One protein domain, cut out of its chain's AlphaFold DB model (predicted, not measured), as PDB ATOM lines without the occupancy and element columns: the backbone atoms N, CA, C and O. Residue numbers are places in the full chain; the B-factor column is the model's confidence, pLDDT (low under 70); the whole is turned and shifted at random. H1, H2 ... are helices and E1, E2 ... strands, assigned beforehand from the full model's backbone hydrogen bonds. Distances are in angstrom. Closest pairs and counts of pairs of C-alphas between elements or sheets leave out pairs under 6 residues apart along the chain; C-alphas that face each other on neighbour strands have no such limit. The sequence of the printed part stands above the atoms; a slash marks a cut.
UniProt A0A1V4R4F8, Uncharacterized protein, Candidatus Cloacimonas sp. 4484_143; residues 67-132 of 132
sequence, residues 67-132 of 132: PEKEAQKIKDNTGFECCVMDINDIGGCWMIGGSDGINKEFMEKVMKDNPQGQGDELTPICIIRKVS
ATOM      1  N   PRO A  67      89.666 -30.894  19.072       96.44
ATOM      2  CA  PRO A  67      89.049 -30.523  20.347       96.44
ATOM      3  C   PRO A  67      89.533 -29.165  20.871       96.44
ATOM      4  O   PRO A  67      88.713 -28.388  21.352       96.44
ATOM      5  N   GLU A  68      90.816 -28.816  20.711       97.19
ATOM      6  CA  GLU A  68      91.335 -27.497  21.103       97.19
ATOM      7  C   GLU A  68      90.665 -26.369  20.319       97.19
ATOM      8  O   GLU A  68      90.298 -25.340  20.879       97.19
ATOM      9  N   LYS A  69      90.461 -26.569  19.012       98.00
ATOM     10  CA  LYS A  69      89.831 -25.564  18.152       98.00
ATOM     11  C   LYS A  69      88.381 -25.323  18.555       98.00
ATOM     12  O   LYS A  69      87.940 -24.179  18.557       98.00
ATOM     13  N   GLU A  70      87.629 -26.379  18.858       97.62
ATOM     14  CA  GLU A  70      86.236 -26.232  19.288       97.62
ATOM     15  C   GLU A  70      86.145 -25.601  20.682       97.62
ATOM     16  O   GLU A  70      85.341 -24.693  20.886       97.62
ATOM     17  N   ALA A  71      87.028 -25.986  21.605       98.00
ATOM     18  CA  ALA A  71      87.123 -25.359  22.917       98.00
ATOM     19  C   ALA A  71      87.463 -23.860  22.830       98.00
ATOM     20  O   ALA A  71      86.837 -23.044  23.508       98.00
ATOM     21  N   GLN A  72      88.388 -23.476  21.945       98.44
ATOM     22  CA  GLN A  72      88.710 -22.070  21.701       98.44
ATOM     23  C   GLN A  72      87.494 -21.293  21.189       98.44
ATOM     24  O   GLN A  72      87.187 -20.232  21.719       98.44
ATOM     25  N   LYS A  73      86.737 -21.844  20.230       98.25
ATOM     26  CA  LYS A  73      85.509 -21.191  19.747       98.25
ATOM     27  C   LYS A  73      84.486 -20.979  20.862       98.25
ATOM     28  O   LYS A  73      83.766 -19.984  20.838       98.25
ATOM     29  N   ILE A  74      84.369 -21.909  21.811       97.44
ATOM     30  CA  ILE A  74      83.458 -21.743  22.951       97.44
ATOM     31  C   ILE A  74      83.913 -20.559  23.808       97.44
ATOM     32  O   ILE A  74      83.084 -19.712  24.147       97.44
ATOM     33  N   LYS A  75      85.216 -20.438  24.088       98.06
ATOM     34  CA  LYS A  75      85.767 -19.276  24.797       98.06
ATOM     35  C   LYS A  75      85.525 -17.976  24.042       98.06
ATOM     36  O   LYS A  75      85.018 -17.027  24.632       98.06
ATOM     37  N   ASP A  76      85.804 -17.946  22.744       98.31
ATOM     38  CA  ASP A  76      85.647 -16.744  21.920       98.31
ATOM     39  C   ASP A  76      84.190 -16.240  21.906       98.31
ATOM     40  O   ASP A  76      83.948 -15.036  21.858       98.31
ATOM     41  N   ASN A  77      83.211 -17.150  21.988       98.25
ATOM     42  CA  ASN A  77      81.786 -16.807  21.987       98.25
ATOM     43  C   ASN A  77      81.206 -16.502  23.376       98.25
ATOM     44  O   ASN A  77      80.237 -15.753  23.477       98.25
ATOM     45  N   THR A  78      81.737 -17.114  24.437       96.94
ATOM     46  CA  THR A  78      81.141 -17.042  25.786       96.94
ATOM     47  C   THR A  78      81.948 -16.202  26.771       96.94
ATOM     48  O   THR A  78      81.408 -15.769  27.784       96.94
ATOM     49  N   GLY A  79      83.231 -15.973  26.489       96.88
ATOM     50  CA  GLY A  79      84.188 -15.341  27.395       96.88
ATOM     51  C   GLY A  79      84.736 -16.260  28.492       96.88
ATOM     52  O   GLY A  79      85.556 -15.799  29.280       96.88
ATOM     53  N   PHE A  80      84.320 -17.531  28.553       96.12
ATOM     54  CA  PHE A  80      84.760 -18.488  29.573       96.12
ATOM     55  C   PHE A  80      85.731 -19.523  29.011       96.12
ATOM     56  O   PHE A  80      85.541 -20.038  27.909       96.12
ATOM     57  N   GLU A  81      86.753 -19.874  29.787       97.38
ATOM     58  CA  GLU A  81      87.638 -20.987  29.464       97.38
ATOM     59  C   GLU A  81      86.850 -22.298  29.326       97.38
ATOM     60  O   GLU A  81      85.977 -22.616  30.136       97.38
ATOM     61  N   CYS A  82      87.179 -23.083  28.300       97.75
ATOM     62  CA  CYS A  82      86.513 -24.346  28.002       97.75
ATOM     63  C   CYS A  82      87.540 -25.440  27.704       97.75
ATOM     64  O   CYS A  82      88.531 -25.200  27.016       97.75
ATOM     65  N   CYS A  83      87.300 -26.656  28.190       97.62
ATOM     66  CA  CYS A  83      88.068 -27.836  27.810       97.62
ATOM     67  C   CYS A  83      87.147 -29.006  27.466       97.62
ATOM     68  O   CYS A  83      86.022 -29.096  27.954       97.62
ATOM     69  N   VAL A  84      87.643 -29.884  26.601       97.12
ATOM     70  CA  VAL A  84      87.014 -31.153  26.251       97.12
ATOM     71  C   VAL A  84      87.748 -32.249  27.010       97.12
ATOM     72  O   VAL A  84      88.970 -32.395  26.884       97.12
ATOM     73  N   MET A  85      86.990 -33.007  27.792       95.69
ATOM     74  CA  MET A  85      87.487 -34.105  28.608       95.69
ATOM     75  C   MET A  85      87.015 -35.435  28.019       95.69
ATOM     76  O   MET A  85      85.850 -35.570  27.660       95.69
ATOM     77  N   ASP A  86      87.922 -36.401  27.938       93.88
ATOM     78  CA  ASP A  86      87.608 -37.819  27.774       93.88
ATOM     79  C   ASP A  86      87.770 -38.483  29.145       93.88
ATOM     80  O   ASP A  86      88.864 -38.495  29.715       93.88
ATOM     81  N   ILE A  87      86.668 -38.941  29.730       91.06
ATOM     82  CA  ILE A  87      86.610 -39.358  31.129       91.06
ATOM     83  C   ILE A  87      86.308 -40.845  31.187       91.06
ATOM     84  O   ILE A  87      85.313 -41.295  30.635       91.06
ATOM     85  N   ASN A  88      87.154 -41.600  31.887       85.50
ATOM     86  CA  ASN A  88      87.008 -43.038  32.071       85.50
ATOM     87  C   ASN A  88      87.403 -43.455  33.497       85.50
ATOM     88  O   ASN A  88      88.435 -43.023  34.014       85.50
ATOM     89  N   ASP A  89      86.669 -44.401  34.087       82.31
ATOM     90  CA  ASP A  89      86.958 -44.895  35.448       82.31
ATOM     91  C   ASP A  89      88.220 -45.776  35.515       82.31
ATOM     92  O   ASP A  89      88.918 -45.824  36.526       82.31
ATOM     93  N   ILE A  90      88.539 -46.480  34.422       74.06
ATOM     94  CA  ILE A  90      89.705 -47.379  34.330       74.06
ATOM     95  C   ILE A  90      90.886 -46.683  33.639       74.06
ATOM     96  O   ILE A  90      92.036 -46.841  34.051       74.06
ATOM     97  N   GLY A  91      90.605 -45.941  32.562       73.31
ATOM     98  CA  GLY A  91      91.609 -45.264  31.728       73.31
ATOM     99  C   GLY A  91      92.109 -43.934  32.297       73.31
ATOM    100  O   GLY A  91      93.141 -43.424  31.851       73.31
ATOM    101  N   GLY A  92      91.418 -43.404  33.307       86.44
ATOM    102  CA  GLY A  92      91.639 -42.069  33.841       86.44
ATOM    103  C   GLY A  92      90.879 -40.999  33.058       86.44
ATOM    104  O   GLY A  92      90.150 -41.280  32.113       86.44
ATOM    105  N   CYS A  93      91.054 -39.751  33.484       92.81
ATOM    106  CA  CYS A  93      90.386 -38.586  32.908       92.81
ATOM    107  C   CYS A  93      91.415 -37.755  32.158       92.81
ATOM    108  O   CYS A  93      92.381 -37.291  32.765       92.81
ATOM    109  N   TRP A  94      91.249 -37.619  30.848       94.44
ATOM    110  CA  TRP A  94      92.205 -36.966  29.967       94.44
ATOM    111  C   TRP A  94      91.606 -35.683  29.423       94.44
ATOM    112  O   TRP A  94      90.509 -35.669  28.869       94.44
ATOM    113  N   MET A  95      92.362 -34.597  29.516       96.00
ATOM    114  CA  MET A  95      92.011 -33.387  28.791       96.00
ATOM    115  C   MET A  95      92.547 -33.526  27.367       96.00
ATOM    116  O   MET A  95      93.762 -33.494  27.124       96.00
ATOM    117  N   ILE A  96      91.620 -33.709  26.428       96.12
ATOM    118  CA  ILE A  96      91.927 -33.971  25.019       96.12
ATOM    119  C   ILE A  96      91.997 -32.694  24.186       96.12
ATOM    120  O   ILE A  96      92.552 -32.724  23.099       96.12
ATOM    121  N   GLY A  97      91.495 -31.575  24.710       97.12
ATOM    122  CA  GLY A  97      91.750 -30.245  24.170       97.12
ATOM    123  C   GLY A  97      91.176 -29.148  25.060       97.12
ATOM    124  O   GLY A  97      90.311 -29.402  25.894       97.12
ATOM    125  N   GLY A  98      91.650 -27.916  24.903       97.62
ATOM    126  CA  GLY A  98      91.088 -26.766  25.604       97.62
ATOM    127  C   GLY A  98      91.446 -25.445  24.965       97.62
ATOM    128  O   GLY A  98      92.330 -25.380  24.111       97.62
ATOM    129  N   SER A  99      90.740 -24.407  25.396       98.06
ATOM    130  CA  SER A  99      91.062 -23.033  25.054       98.06
ATOM    131  C   SER A  99      92.406 -22.617  25.650       98.06
ATOM    132  O   SER A  99      92.912 -23.210  26.610       98.06
ATOM    133  N   ASP A 100      92.959 -21.538  25.115       96.12
ATOM    134  CA  ASP A 100      94.174 -20.919  25.617       96.12
ATOM    135  C   ASP A 100      94.091 -20.587  27.122       96.12
ATOM    136  O   ASP A 100      93.094 -20.058  27.627       96.12
ATOM    137  N   GLY A 101      95.171 -20.912  27.839       91.00
ATOM    138  CA  GLY A 101      95.342 -20.619  29.266       91.00
ATOM    139  C   GLY A 101      94.921 -21.731  30.234       91.00
ATOM    140  O   GLY A 101      95.196 -21.615  31.427       91.00
ATOM    141  N   ILE A 102      94.319 -22.825  29.759       95.81
ATOM    142  CA  ILE A 102      93.939 -23.946  30.629       95.81
ATOM    143  C   ILE A 102      95.146 -24.837  30.933       95.81
ATOM    144  O   ILE A 102      95.853 -25.298  30.036       95.81
ATOM    145  N   ASN A 103      95.354 -25.134  32.216       96.06
ATOM    146  CA  ASN A 103      96.352 -26.105  32.644       96.06
ATOM    147  C   ASN A 103      95.788 -27.534  32.556       96.06
ATOM    148  O   ASN A 103      94.883 -27.904  33.308       96.06
ATOM    149  N   LYS A 104      96.380 -28.333  31.662       96.06
ATOM    150  CA  LYS A 104      96.001 -29.725  31.405       96.06
ATOM    151  C   LYS A 104      96.029 -30.603  32.656       96.06
ATOM    152  O   LYS A 104      95.026 -31.212  33.010       96.06
ATOM    153  N   GLU A 105      97.167 -30.635  33.340       96.25
ATOM    154  CA  GLU A 105      97.403 -31.495  34.507       96.25
ATOM    155  C   GLU A 105      96.452 -31.156  35.660       96.25
ATOM    156  O   GLU A 105      95.992 -32.034  36.391       96.25
ATOM    157  N   PHE A 106      96.127 -29.872  35.811       95.75
ATOM    158  CA  PHE A 106      95.157 -29.411  36.788       95.75
ATOM    159  C   PHE A 106      93.744 -29.897  36.448       95.75
ATOM    160  O   PHE A 106      93.087 -30.440  37.331       95.75
ATOM    161  N   MET A 107      93.292 -29.772  35.193       96.19
ATOM    162  CA  MET A 107      91.969 -30.259  34.775       96.19
ATOM    163  C   MET A 107      91.834 -31.777  34.931       96.19
ATOM    164  O   MET A 107      90.857 -32.250  35.505       96.19
ATOM    165  N   GLU A 108      92.841 -32.545  34.509       95.88
ATOM    166  CA  GLU A 108      92.854 -34.007  34.680       95.88
ATOM    167  C   GLU A 108      92.804 -34.412  36.159       95.88
ATOM    168  O   GLU A 108      92.155 -35.393  36.522       95.88
ATOM    169  N   LYS A 109      93.443 -33.632  37.039       94.94
ATOM    170  CA  LYS A 109      93.380 -33.850  38.487       94.94
ATOM    171  C   LYS A 109      92.016 -33.492  39.077       94.94
ATOM    172  O   LYS A 109      91.558 -34.214  39.959       94.94
ATOM    173  N   VAL A 110      91.404 -32.394  38.630       94.00
ATOM    174  CA  VAL A 110      90.075 -31.954  39.088       94.00
ATOM    175  C   VAL A 110      89.001 -32.965  38.707       94.00
ATOM    176  O   VAL A 110      88.120 -33.212  39.513       94.00
ATOM    177  N   MET A 111      89.101 -33.574  37.526       94.19
ATOM    178  CA  MET A 111      88.097 -34.519  37.027       94.19
ATOM    179  C   MET A 111      88.354 -35.971  37.441       94.19
ATOM    180  O   MET A 111      87.607 -36.852  37.036       94.19
ATOM    181  N   LYS A 112      89.409 -36.247  38.219       92.94
ATOM    182  CA  LYS A 112      89.894 -37.609  38.499       92.94
ATOM    183  C   LYS A 112      88.862 -38.513  39.181       92.94
ATOM    184  O   LYS A 112      88.917 -39.727  39.011       92.94
ATOM    185  N   ASP A 113      87.988 -37.939  39.994       91.12
ATOM    186  CA  ASP A 113      86.891 -38.627  40.676       91.12
ATOM    187  C   ASP A 113      85.656 -38.826  39.789       91.12
ATOM    188  O   ASP A 113      84.666 -39.384  40.252       91.12
ATOM    189  N   ASN A 114      85.736 -38.410  38.522       92.44
ATOM    190  CA  ASN A 114      84.673 -38.473  37.536       92.44
ATOM    191  C   ASN A 114      83.339 -37.910  38.072       92.44
ATOM    192  O   ASN A 114      82.353 -38.636  38.220       92.44
ATOM    193  N   PRO A 115      83.276 -36.594  38.346       90.94
ATOM    194  CA  PRO A 115      82.091 -35.976  38.936       90.94
ATOM    195  C   PRO A 115      80.885 -35.949  37.984       90.94
ATOM    196  O   PRO A 115      79.779 -35.629  38.415       90.94
ATOM    197  N   GLN A 116      81.087 -36.242  36.694       90.94
ATOM    198  CA  GLN A 116      80.023 -36.285  35.691       90.94
ATOM    199  C   GLN A 116      79.316 -37.647  35.645       90.94
ATOM    200  O   GLN A 116      78.161 -37.683  35.236       90.94
ATOM    201  N   GLY A 117      79.949 -38.728  36.113       90.12
ATOM    202  CA  GLY A 117      79.420 -40.090  35.999       90.12
ATOM    203  C   GLY A 117      79.795 -40.778  34.677       90.12
ATOM    204  O   GLY A 117      80.549 -40.240  33.870       90.12
ATOM    205  N   GLN A 118      79.314 -42.010  34.485       87.44
ATOM    206  CA  GLN A 118      79.499 -42.825  33.261       87.44
ATOM    207  C   GLN A 118      78.184 -43.436  32.754       87.44
ATOM    208  O   GLN A 118      78.180 -44.195  31.784       87.44
ATOM    209  N   GLY A 119      77.086 -43.196  33.464       88.50
ATOM    210  CA  GLY A 119      75.787 -43.783  33.200       88.50
ATOM    211  C   GLY A 119      74.951 -42.917  32.263       88.50
ATOM    212  O   GLY A 119      75.440 -42.219  31.372       88.50
ATOM    213  N   ASP A 120      73.643 -42.997  32.458       90.00
ATOM    214  CA  ASP A 120      72.634 -42.229  31.743       90.00
ATOM    215  C   ASP A 120      72.241 -40.942  32.490       90.00
ATOM    216  O   ASP A 120      71.141 -40.428  32.304       90.00
ATOM    217  N   GLU A 121      73.140 -40.370  33.305       92.69
ATOM    218  CA  GLU A 121      72.882 -39.114  34.024       92.69
ATOM    219  C   GLU A 121      72.706 -37.913  33.078       92.69
ATOM    220  O   GLU A 121      72.130 -36.895  33.467       92.69
ATOM    221  N   LEU A 122      73.177 -38.031  31.828       91.38
ATOM    222  CA  LEU A 122      73.072 -37.011  30.776       91.38
ATOM    223  C   LEU A 122      73.653 -35.652  31.200       91.38
ATOM    224  O   LEU A 122      73.075 -34.592  30.952       91.38
ATOM    225  N   THR A 123      74.847 -35.686  31.787       92.44
ATOM    226  CA  THR A 123      75.614 -34.543  32.314       92.44
ATOM    227  C   THR A 123      76.844 -34.215  31.444       92.44
ATOM    228  O   THR A 123      77.968 -34.156  31.949       92.44
ATOM    229  N   PRO A 124      76.700 -33.947  30.128       90.50
ATOM    230  CA  PRO A 124      77.845 -33.780  29.225       90.50
ATOM    231  C   PRO A 124      78.663 -32.504  29.488       90.50
ATOM    232  O   PRO A 124      79.749 -32.350  28.934       90.50
ATOM    233  N   ILE A 125      78.150 -31.575  30.303       94.56
ATOM    234  CA  ILE A 125      78.789 -30.294  30.620       94.56
ATOM    235  C   ILE A 125      78.798 -30.103  32.137       94.56
ATOM    236  O   ILE A 125      77.759 -30.205  32.788       94.56
ATOM    237  N   CYS A 126      79.957 -29.746  32.687       94.19
ATOM    238  CA  CYS A 126      80.111 -29.323  34.075       94.19
ATOM    239  C   CYS A 126      80.814 -27.962  34.163       94.19
ATOM    240  O   CYS A 126      81.559 -27.574  33.265       94.19
ATOM    241  N   ILE A 127      80.608 -27.253  35.274       94.75
ATOM    242  CA  ILE A 127      81.282 -25.983  35.560       94.75
ATOM    243  C   ILE A 127      82.288 -26.206  36.682       94.75
ATOM    244  O   ILE A 127      81.922 -26.616  37.783       94.75
ATOM    245  N   ILE A 128      83.548 -25.866  36.422       93.81
ATOM    246  CA  ILE A 128      84.600 -25.852  37.435       93.81
ATOM    247  C   ILE A 128      84.725 -24.425  37.965       93.81
ATOM    248  O   ILE A 128      84.920 -23.476  37.209       93.81
ATOM    249  N   ARG A 129      84.623 -24.267  39.286       93.12
ATOM    250  CA  ARG A 129      84.779 -22.976  39.967       93.12
ATOM    251  C   ARG A 129      85.559 -23.126  41.262       93.12
ATOM    252  O   ARG A 129      85.537 -24.173  41.901       93.12
ATOM    253  N   LYS A 130      86.193 -22.036  41.691       91.19
ATOM    254  CA  LYS A 130      86.794 -21.954  43.022       91.19
ATOM    255  C   LYS A 130      85.698 -22.043  44.094       91.19
ATOM    256  O   LYS A 130      84.634 -21.430  43.960       91.19
ATOM    257  N   VAL A 131      85.960 -22.802  45.155       89.50
ATOM    258  CA  VAL A 131      85.111 -22.807  46.352       89.50
ATOM    259  C   VAL A 131      85.378 -21.509  47.119       89.50
ATOM    260  O   VAL A 131      86.536 -21.138  47.315       89.50
ATOM    261  N   SER A 132      84.304 -20.791  47.443       79.44
ATOM    262  CA  SER A 132      84.317 -19.537  48.207       79.44
ATOM    263  C   SER A 132      84.584 -19.781  49.681       79.44
ATOM    264  O   SER A 132      83.957 -20.735  50.194       79.44
TER     265      SER A 132
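AT A GLANCE: This is residues 67 to 132 of the 132 residues of an uncharacterized protein of Candidatus Cloacimonas sp. 4484_143 (UniProt A0A1V4R4F8). A two-stranded antiparallel hairpin, E1 and E2, has the helix H1 at one end, where E1 begins and E2 ends, and the short helix H2 packed on E2. After H2 a long final stretch with no named element, residues 111 to 132, swings wide on the E1 side of the hairpin. The printed part has 66 residues, with two named helices and two named strands in the order H1, E1, E2, H2. The class is mixed, helices and strands, with 32 residues, under half, in named elements. The whole is compact, with a radius of gyration of the C-alphas of 12.0 A and spans of 32 by 30 by 24 A.

HOW THE PARTS SIT: E1, residues 83 to 88, and E2, residues 92 to 98, form a hairpin with 163 degrees between their directions. N 86 and O 94 are within hydrogen-bond range at 2.8 A, as are N 92 and O 88 at 3.1 A. The closest C-alphas of H1, residues 67 to 78, and E2 are those of Glu 68 and Gly 97, 4.1 A apart; for H1 and E1 they are those of Ala 71 and Cys 83, 5.6 A. For E2 and H2, residues 104 to 110, they are those of Cys 93 and Glu 108, 5.5 A. E1 and H2 are near each other, with 8 pairs of C-alphas within 10 A. H1 and H2 are apart. In H1 and H2 every O i to N i+4 pair is within hydrogen-bond range.

IN THESE COORDINATES: E2 measures 17.4 A from first to last C-alpha, H1 16.5 A, E1 15.8 A and H2 10.0 A. H1 begins at C-alpha 67 (89.049, -30.523, 20.347), and H2 ends at C-alpha 110 (90.075, -31.954, 39.088).

THE WHOLE: The two C-alphas farthest apart, those of Asn 77 and Ile 90, are 33.9 A apart. The printed part has no cut and ends at the chain's last residue, Ser 132. The links H1 to E1, E1 to E2 and E2 to H2 are tight. The mean pLDDT of the printed part is 93.4, and no printed residue is under 70.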